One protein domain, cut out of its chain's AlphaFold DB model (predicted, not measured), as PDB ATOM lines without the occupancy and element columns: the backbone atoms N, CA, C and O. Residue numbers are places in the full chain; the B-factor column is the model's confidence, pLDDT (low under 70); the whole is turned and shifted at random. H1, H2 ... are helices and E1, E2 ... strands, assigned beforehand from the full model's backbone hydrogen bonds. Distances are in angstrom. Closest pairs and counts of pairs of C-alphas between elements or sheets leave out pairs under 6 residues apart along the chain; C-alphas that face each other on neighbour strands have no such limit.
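What this domain is: This is residues 3 to 65 of the 72 residues of an uncharacterized protein of Nitrospirae bacterium CG01_land_8_20_14_3_00_44_22 (UniProt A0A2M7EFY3). A small, twisted sheet of three short strands makes the core; H1 packs on it, H2 grazes it and touches H1, and H3 leads away from this body as an arm whose residues 59 to 65 stick out. The arm makes much of the length of the elongated outline, with spans of 36 by 21 by 15 A. The printed part has 63 residues, with three named strands and three named helices in the order E1 H1 E2 H2 E3 H3. The sheet's order is E2, E1, E3, all antiparallel, and the class is mixed, helices and strands. The whole is compact, with a radius of gyration of the C-alphas of 11.9 A.

Where its parts are: In the sheet, E1 is residues 3 to 6, 10.3 A long, beginning at C-alpha 3 at (138.877, 157.802, 68.279). E2 is residues 32 to 35, 9.8 A, and E3 is residues 50 to 53, 9.4 A. H1, residues 9 to 22, is the longest helix at 19.8 A, and its C-alpha 9 is at (137.441, 174.589, 67.627). H2 is residues 37 to 45, 13.1 A. H3, residues 55 to 65, is 16.0 A long and ends at C-alpha 65 at (158.544, 154.435, 69.468).

How they stand to each other: E1 is the inner strand, and E2 and E3 are edge strands. E1 and E3 are antiparallel at 146 degrees, with N 51 and O 5 2.8 A apart, within hydrogen-bond range. E2 and E1 are antiparallel at 124 degrees, with N 4 and O 33 at 2.8 A, also within range. Residues 26 to 27 form a short antiparallel pairing with residues 33 to 34 of E2. The sheet is only just strongly twisted, its C-alphas lying up to 4.2 A off the best plane. H1 is on the sheet at a height of 9.2 A, in two layers, a helix on one face of a sheet. It is only just over E2, on which 3 of its C-alphas fall, and runs along the strands at 27 degrees to E2 on the local plane. H2 only grazes the sheet, with residues 37 to 44. H1 and H2 touch, the C-alphas of Gly 15 and Leu 43 being closest at 6.5 A. They run opposite ways at a steep tilt of 55 degrees. E2, H2 and E3 form a split strand-helix-strand unit, two strands running the same way with E1 between them in the sheet; its crossover is right-handed. H3 is not on the sheet and is apart from H1, H2 and E2. Every O i to N i+4 pair is within hydrogen-bond range in H1, against 3 of 5 in H2 and 5 of 7 in H3.

The domain as a whole: The two C-alphas farthest apart, those of Ala 45 and Arg 65, are 37.9 A apart. The printed part has no cut and no long link. The model's mean pLDDT over the printed part is 81.0; residue 24 and residues 55 to 65 are under 70.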
ATOM      1  N   VAL A   3     138.085 156.573  68.232       88.75
ATOM      2  CA  VAL A   3     138.877 157.802  68.279       88.75
ATOM      3  C   VAL A   3     138.278 158.796  67.304       88.75
ATOM      4  O   VAL A   3     138.005 158.459  66.154       88.75
ATOM      5  N   ILE A   4     138.075 160.017  67.775       91.00
ATOM      6  CA  ILE A   4     137.552 161.108  66.970       91.00
ATOM      7  C   ILE A   4     138.468 162.323  67.031       91.00
ATOM      8  O   ILE A   4     139.204 162.527  68.002       91.00
ATOM      9  N   ARG A   5     138.365 163.165  66.008       91.50
ATOM     10  CA  ARG A   5     138.831 164.551  66.031       91.50
ATOM     11  C   ARG A   5     137.649 165.471  65.750       91.50
ATOM     12  O   ARG A   5     136.820 165.175  64.895       91.50
ATOM     13  N   PHE A   6     137.552 166.590  66.456       93.06
ATOM     14  CA  PHE A   6     136.534 167.598  66.159       93.06
ATOM     15  C   PHE A   6     136.943 168.444  64.951       93.06
ATOM     16  O   PHE A   6     138.119 168.775  64.792       93.06
ATOM     17  N   LYS A   7     135.978 168.800  64.095       90.88
ATOM     18  CA  LYS A   7     136.265 169.520  62.839       90.88
ATOM     19  C   LYS A   7     136.567 170.999  63.048       90.88
ATOM     20  O   LYS A   7     137.327 171.583  62.281       90.88
ATOM     21  N   THR A   8     135.966 171.610  64.063       92.75
ATOM     22  CA  THR A   8     136.189 173.016  64.398       92.75
ATOM     23  C   THR A   8     136.545 173.166  65.869       92.75
ATOM     24  O   THR A   8     136.252 172.298  66.689       92.75
ATOM     25  N   HIS A   9     137.159 174.294  66.224       89.81
ATOM     26  CA  HIS A   9     137.441 174.589  67.627       89.81
ATOM     27  C   HIS A   9     136.155 174.781  68.456       89.81
ATOM     28  O   HIS A   9     136.125 174.427  69.629       89.81
ATOM     29  N   GLY A  10     135.076 175.287  67.848       90.81
ATOM     30  CA  GLY A  10     133.776 175.392  68.518       90.81
ATOM     31  C   GLY A  10     133.181 174.019  68.838       90.81
ATOM     32  O   GLY A  10     132.750 173.786  69.964       90.81
ATOM     33  N   ASP A  11     133.232 173.092  67.877       92.06
ATOM     34  CA  ASP A  11     132.834 171.693  68.082       92.06
ATOM     35  C   ASP A  11     133.708 171.007  69.136       92.06
ATOM     36  O   ASP A  11     133.204 170.226  69.936       92.06
ATOM     37  N   GLU A  12     135.005 171.321  69.163       91.75
ATOM     38  CA  GLU A  12     135.944 170.799  70.156       91.75
ATOM     39  C   GLU A  12     135.548 171.213  71.574       91.75
ATOM     40  O   GLU A  12     135.422 170.358  72.446       91.75
ATOM     41  N   VAL A  13     135.308 172.505  71.810       91.38
ATOM     42  CA  VAL A  13     134.949 173.012  73.142       91.38
ATOM     43  C   VAL A  13     133.584 172.480  73.579       91.38
ATOM     44  O   VAL A  13     133.456 171.942  74.682       91.38
ATOM     45  N   ASN A  14     132.577 172.579  72.709       91.19
ATOM     46  CA  ASN A  14     131.222 172.123  73.016       91.19
ATOM     47  C   ASN A  14     131.175 170.602  73.207       91.19
ATOM     48  O   ASN A  14     130.576 170.113  74.163       91.19
ATOM     49  N   GLY A  15     131.854 169.858  72.333       90.50
ATOM     50  CA  GLY A  15     131.925 168.402  72.373       90.50
ATOM     51  C   GLY A  15     132.659 167.914  73.605       90.50
ATOM     52  O   GLY A  15     132.151 167.052  74.315       90.50
ATOM     53  N   TYR A  16     133.807 168.511  73.925       88.50
ATOM     54  CA  TYR A  16     134.545 168.178  75.137       88.50
ATOM     55  C   TYR A  16     133.700 168.401  76.395       88.50
ATOM     56  O   TYR A  16     133.635 167.518  77.251       88.50
ATOM     57  N   TYR A  17     133.011 169.540  76.489       88.69
ATOM     58  CA  TYR A  17     132.151 169.845  77.631       88.69
ATOM     59  C   TYR A  17     130.994 168.847  77.760       88.69
ATOM     60  O   TYR A  17     130.741 168.313  78.842       88.69
ATOM     61  N   LEU A  18     130.335 168.525  76.644       87.62
ATOM     62  CA  LEU A  18     129.259 167.540  76.598       87.62
ATOM     63  C   LEU A  18     129.726 166.158  77.078       87.62
ATOM     64  O   LEU A  18     129.075 165.517  77.905       87.62
ATOM     65  N   LEU A  19     130.875 165.715  76.571       87.62
ATOM     66  CA  LEU A  19     131.456 164.415  76.879       87.62
ATOM     67  C   LEU A  19     131.913 164.329  78.335       87.62
ATOM     68  O   LEU A  19     131.655 163.317  78.985       87.62
ATOM     69  N   ALA A  20     132.525 165.392  78.863       84.81
ATOM     70  CA  ALA A  20     132.941 165.473  80.261       84.81
ATOM     71  C   ALA A  20     131.750 165.423  81.235       84.81
ATOM     72  O   ALA A  20     131.874 164.870  82.326       84.81
ATOM     73  N   LEU A  21     130.587 165.958  80.845       83.88
ATOM     74  CA  LEU A  21     129.365 165.897  81.655       83.88
ATOM     75  C   LEU A  21     128.660 164.538  81.593       83.88
ATOM     76  O   LEU A  21     128.017 164.134  82.561       83.88
ATOM     77  N   LYS A  22     128.708 163.861  80.441       78.69
ATOM     78  CA  LYS A  22     127.902 162.659  80.174       78.69
ATOM     79  C   LYS A  22     128.665 161.349  80.357       78.69
ATOM     80  O   LYS A  22     128.017 160.308  80.470       78.69
ATOM     81  N   GLY A  23     129.996 161.357  80.426       71.06
ATOM     82  CA  GLY A  23     130.747 160.144  80.739       71.06
ATOM     83  C   GLY A  23     132.261 160.254  80.610       71.06
ATOM     84  O   GLY A  23     132.878 161.242  80.992       71.06
ATOM     85  N   THR A  24     132.876 159.165  80.145       69.56
ATOM     86  CA  THR A  24     134.331 158.997  80.135       69.56
ATOM     87  C   THR A  24     134.904 159.398  78.782       69.56
ATOM     88  O   THR A  24     134.713 158.695  77.788       69.56
ATOM     89  N   ILE A  25     135.631 160.512  78.758       80.81
ATOM     90  CA  ILE A  25     136.456 160.934  77.627       80.81
ATOM     91  C   ILE A  25     137.925 160.700  77.965       80.81
ATOM     92  O   ILE A  25     138.389 161.059  79.048       80.81
ATOM     93  N   ARG A  26     138.673 160.114  77.031       82.00
ATOM     94  CA  ARG A  26     140.131 160.052  77.127       82.00
ATOM     95  C   ARG A  26     140.732 160.971  76.076       82.00
ATOM     96  O   ARG A  26     140.658 160.694  74.883       82.00
ATOM     97  N   GLY A  27     141.334 162.065  76.532       80.62
ATOM     98  CA  GLY A  27     142.137 162.928  75.671       80.62
ATOM     99  C   GLY A  27     143.420 162.212  75.249       80.62
ATOM    100  O   GLY A  27     144.160 161.697  76.090       80.62
ATOM    101  N   LEU A  28     143.669 162.169  73.947       80.56
ATOM    102  CA  LEU A  28     144.914 161.727  73.333       80.56
ATOM    103  C   LEU A  28     145.706 162.959  72.856       80.56
ATOM    104  O   LEU A  28     145.252 164.101  72.950       80.56
ATOM    105  N   ARG A  29     146.931 162.740  72.365       77.44
ATOM    106  CA  ARG A  29     147.726 163.814  71.745       77.44
ATOM    107  C   ARG A  29     147.080 164.267  70.427       77.44
ATOM    108  O   ARG A  29     146.229 163.574  69.880       77.44
ATOM    109  N   ASP A  30     147.468 165.445  69.949       81.88
ATOM    110  CA  ASP A  30     147.011 166.014  68.670       81.88
ATOM    111  C   ASP A  30     145.492 166.208  68.549       81.88
ATOM    112  O   ASP A  30     144.901 166.016  67.480       81.88
ATOM    113  N   LYS A  31     144.864 166.622  69.662       83.75
ATOM    114  CA  LYS A  31     143.421 166.915  69.754       83.75
ATOM    115  C   LYS A  31     142.541 165.733  69.346       83.75
ATOM    116  O   LYS A  31     141.474 165.901  68.756       83.75
ATOM    117  N   LEU A  32     143.022 164.532  69.633       88.06
ATOM    118  CA  LEU A  32     142.277 163.304  69.445       88.06
ATOM    119  C   LEU A  32     141.586 162.927  70.747       88.06
ATOM    120  O   LEU A  32     142.122 163.127  71.837       88.06
ATOM    121  N   TYR A  33     140.398 162.357  70.628       88.81
ATOM    122  CA  TYR A  33     139.586 161.978  71.772       88.81
ATOM    123  C   TYR A  33     139.095 160.554  71.574       88.81
ATOM    124  O   TYR A  33     138.470 160.240  70.565       88.81
ATOM    125  N   GLU A  34     139.387 159.684  72.532       88.19
ATOM    126  CA  GLU A  34     138.840 158.336  72.569       88.19
ATOM    127  C   GLU A  34     137.567 158.334  73.420       88.19
ATOM    128  O   GLU A  34     137.576 158.708  74.598       88.19
ATOM    129  N   ILE A  35     136.467 157.924  72.794       89.00
ATOM    130  CA  ILE A  35     135.125 157.885  73.379       89.00
ATOM    131  C   ILE A  35     134.456 156.531  73.118       89.00
ATOM    132  O   ILE A  35     134.940 155.704  72.340       89.00
ATOM    133  N   ASN A  36     133.343 156.254  73.796       88.81
ATOM    134  CA  ASN A  36     132.539 155.062  73.523       88.81
ATOM    135  C   ASN A  36     131.489 155.328  72.424       88.81
ATOM    136  O   ASN A  36     131.176 156.471  72.097       88.81
ATOM    137  N   ASP A  37     130.915 154.258  71.879       86.25
ATOM    138  CA  ASP A  37     129.914 154.335  70.806       86.25
ATOM    139  C   ASP A  37     128.610 155.023  71.249       86.25
ATOM    140  O   ASP A  37     127.871 155.580  70.440       86.25
ATOM    141  N   PHE A  38     128.330 155.026  72.553       87.94
ATOM    142  CA  PHE A  38     127.181 155.723  73.129       87.94
ATOM    143  C   PHE A  38     127.355 157.248  73.087       87.94
ATOM    144  O   PHE A  38     126.402 157.965  72.794       87.94
ATOM    145  N   MET A  39     128.574 157.741  73.308       87.94
ATOM    146  CA  MET A  39     128.912 159.160  73.243       87.94
ATOM    147  C   MET A  39     128.824 159.724  71.825       87.94
ATOM    148  O   MET A  39     128.446 160.882  71.674       87.94
ATOM    149  N   LEU A  40     129.088 158.918  70.789       88.75
ATOM    150  CA  LEU A  40     128.894 159.345  69.395       88.75
ATOM    151  C   LEU A  40     127.453 159.808  69.151       88.75
ATOM    152  O   LEU A  40     127.235 160.881  68.600       88.75
ATOM    153  N   LYS A  41     126.474 159.068  69.685       89.69
ATOM    154  CA  LYS A  41     125.054 159.427  69.562       89.69
ATOM    155  C   LYS A  41     124.721 160.765  70.222       89.69
ATOM    156  O   LYS A  41     123.842 161.469  69.737       89.69
ATOM    157  N   TYR A  42     125.396 161.116  71.316       89.19
ATOM    158  CA  TYR A  42     125.214 162.421  71.956       89.19
ATOM    159  C   TYR A  42     125.806 163.552  71.127       89.19
ATOM    160  O   TYR A  42     125.171 164.592  70.995       89.19
ATOM    161  N   LEU A  43     126.988 163.344  70.545       90.44
ATOM    162  CA  LEU A  43     127.588 164.326  69.643       90.44
ATOM    163  C   LEU A  43     126.693 164.564  68.419       90.44
ATOM    164  O   LEU A  43     126.475 165.714  68.045       90.44
ATOM    165  N   ASP A  44     126.115 163.500  67.853       91.38
ATOM    166  CA  ASP A  44     125.185 163.599  66.725       91.38
ATOM    167  C   ASP A  44     123.889 164.335  67.107       91.38
ATOM    168  O   ASP A  44     123.432 165.202  66.361       91.38
ATOM    169  N   ALA A  45     123.316 164.027  68.278       91.31
ATOM    170  CA  ALA A  45     122.104 164.676  68.783       91.31
ATOM    171  C   ALA A  45     122.293 166.185  69.015       91.31
ATOM    172  O   ALA A  45     121.388 166.971  68.750       91.31
ATOM    173  N   GLU A  46     123.487 166.584  69.451       90.19
ATOM    174  CA  GLU A  46     123.865 167.977  69.716       90.19
ATOM    175  C   GLU A  46     124.494 168.661  68.487       90.19
ATOM    176  O   GLU A  46     124.999 169.779  68.571       90.19
ATOM    177  N   ASN A  47     124.441 168.003  67.322       92.06
ATOM    178  CA  ASN A  47     124.913 168.511  66.032       92.06
ATOM    179  C   ASN A  47     126.415 168.870  65.998       92.06
ATOM    180  O   ASN A  47     126.845 169.697  65.187       92.06
ATOM    181  N   ILE A  48     127.218 168.225  66.845       93.06
ATOM    182  CA  ILE A  48     128.658 168.456  66.972       93.06
ATOM    183  C   ILE A  48     129.394 167.729  65.851       93.06
ATOM    184  O   ILE A  48     129.203 166.533  65.626       93.06
ATOM    185  N   LYS A  49     130.257 168.447  65.127       93.00
ATOM    186  CA  LYS A  49     130.966 167.888  63.969       93.00
ATOM    187  C   LYS A  49     132.295 167.257  64.366       93.00
ATOM    188  O   LYS A  49     133.206 167.923  64.861       93.00
ATOM    189  N   TYR A  50     132.439 165.977  64.046       92.50
ATOM    190  CA  TYR A  50     133.662 165.212  64.254       92.50
ATOM    191  C   TYR A  50     134.012 164.360  63.026       92.50
ATOM    192  O   TYR A  50     133.216 164.192  62.099       92.50
ATOM    193  N   GLU A  51     135.242 163.866  63.003       92.12
ATOM    194  CA  GLU A  51     135.745 162.845  62.091       92.12
ATOM    195  C   GLU A  51     136.207 161.638  62.910       92.12
ATOM    196  O   GLU A  51     136.824 161.801  63.963       92.12
ATOM    197  N   ILE A  52     135.877 160.432  62.449       90.62
ATOM    198  CA  ILE A  52     136.368 159.195  63.058       90.62
ATOM    199  C   ILE A  52     137.763 158.932  62.501       90.62
ATOM    200  O   ILE A  52     137.958 158.917  61.288       90.62
ATOM    201  N   VAL A  53     138.724 158.727  63.397       87.69
ATOM    202  CA  VAL A  53     140.112 158.425  63.052       87.69
ATOM    203  C   VAL A  53     140.331 156.932  63.254       87.69
ATOM    204  O   VAL A  53     140.194 156.418  64.368       87.69
ATOM    205  N   GLU A  54     140.648 156.219  62.175       75.62
ATOM    206  CA  GLU A  54     140.954 154.791  62.248       75.62
ATOM    207  C   GLU A  54     142.214 154.554  63.093       75.62
ATOM    208  O   GLU A  54     143.248 155.204  62.916       75.62
ATOM    209  N   LYS A  55     142.130 153.603  64.034       60.78
ATOM    210  CA  LYS A  55     143.217 153.287  64.978       60.78
ATOM    211  C   LYS A  55     144.497 152.775  64.300       60.78
ATOM    212  O   LYS A  55     145.568 152.866  64.899       60.78
ATOM    213  N   ASP A  56     144.425 152.291  63.062       53.47
ATOM    214  CA  ASP A  56     145.612 151.882  62.301       53.47
ATOM    215  C   ASP A  56     146.550 153.065  62.000       53.47
ATOM    216  O   ASP A  56     147.769 152.926  62.091       53.47
ATOM    217  N   VAL A  57     146.008 154.274  61.805       49.66
ATOM    218  CA  VAL A  57     146.800 155.499  61.570       49.66
ATOM    219  C   VAL A  57     147.531 155.959  62.843       49.66
ATOM    220  O   VAL A  57     148.613 156.547  62.792       49.66
ATOM    221  N   LEU A  58     146.986 155.639  64.020       50.06
ATOM    222  CA  LEU A  58     147.672 155.855  65.299       50.06
ATOM    223  C   LEU A  58     148.823 154.865  65.500       50.06
ATOM    224  O   LEU A  58     149.852 155.230  66.070       50.06
ATOM    225  N   SER A  59     148.683 153.645  64.972       48.97
ATOM    226  CA  SER A  59     149.677 152.576  65.114       48.97
ATOM    227  C   SER A  59     150.979 152.877  64.370       48.97
ATOM    228  O   SER A  59     152.035 152.428  64.804       48.97
ATOM    229  N   GLU A  60     150.964 153.675  63.299       48.12
ATOM    230  CA  GLU A  60     152.203 154.134  62.649       48.12
ATOM    231  C   GLU A  60     152.949 155.181  63.484       48.12
ATOM    232  O   GLU A  60     154.175 155.133  63.588       48.12
ATOM    233  N   THR A  61     152.224 156.060  64.183       50.97
ATOM    234  CA  THR A  61     152.835 157.050  65.087       50.97
ATOM    235  C   THR A  61     153.334 156.395  66.386       50.97
ATOM    236  O   THR A  61     154.338 156.826  66.960       50.97
ATOM    237  N   GLU A  62     152.694 155.306  66.829       48.03
ATOM    238  CA  GLU A  62     153.187 154.457  67.924       48.03
ATOM    239  C   GLU A  62     154.326 153.509  67.494       48.03
ATOM    240  O   GLU A  62     155.205 153.219  68.306       48.03
ATOM    241  N   LYS A  63     154.408 153.088  66.219       44.38
ATOM    242  CA  LYS A  63     155.510 152.247  65.702       44.38
ATOM    243  C   LYS A  63     156.863 152.955  65.678       44.38
ATOM    244  O   LYS A  63     157.880 152.287  65.845       44.38
ATOM    245  N   ILE A  64     156.902 154.285  65.566       50.59
ATOM    246  CA  ILE A  64     158.161 155.055  65.645       50.59
ATOM    247  C   ILE A  64     158.794 154.961  67.054       50.59
ATOM    248  O   ILE A  64     159.977 155.251  67.224       50.59
ATOM    249  N   ARG A  65     158.052 154.512  68.080       50.25
ATOM    250  CA  ARG A  65     158.544 154.435  69.468       50.25
ATOM    251  C   ARG A  65     159.149 153.098  69.896       50.25
ATOM    252  O   ARG A  65     159.692 153.047  70.993       50.25
TER     253      ARG A  65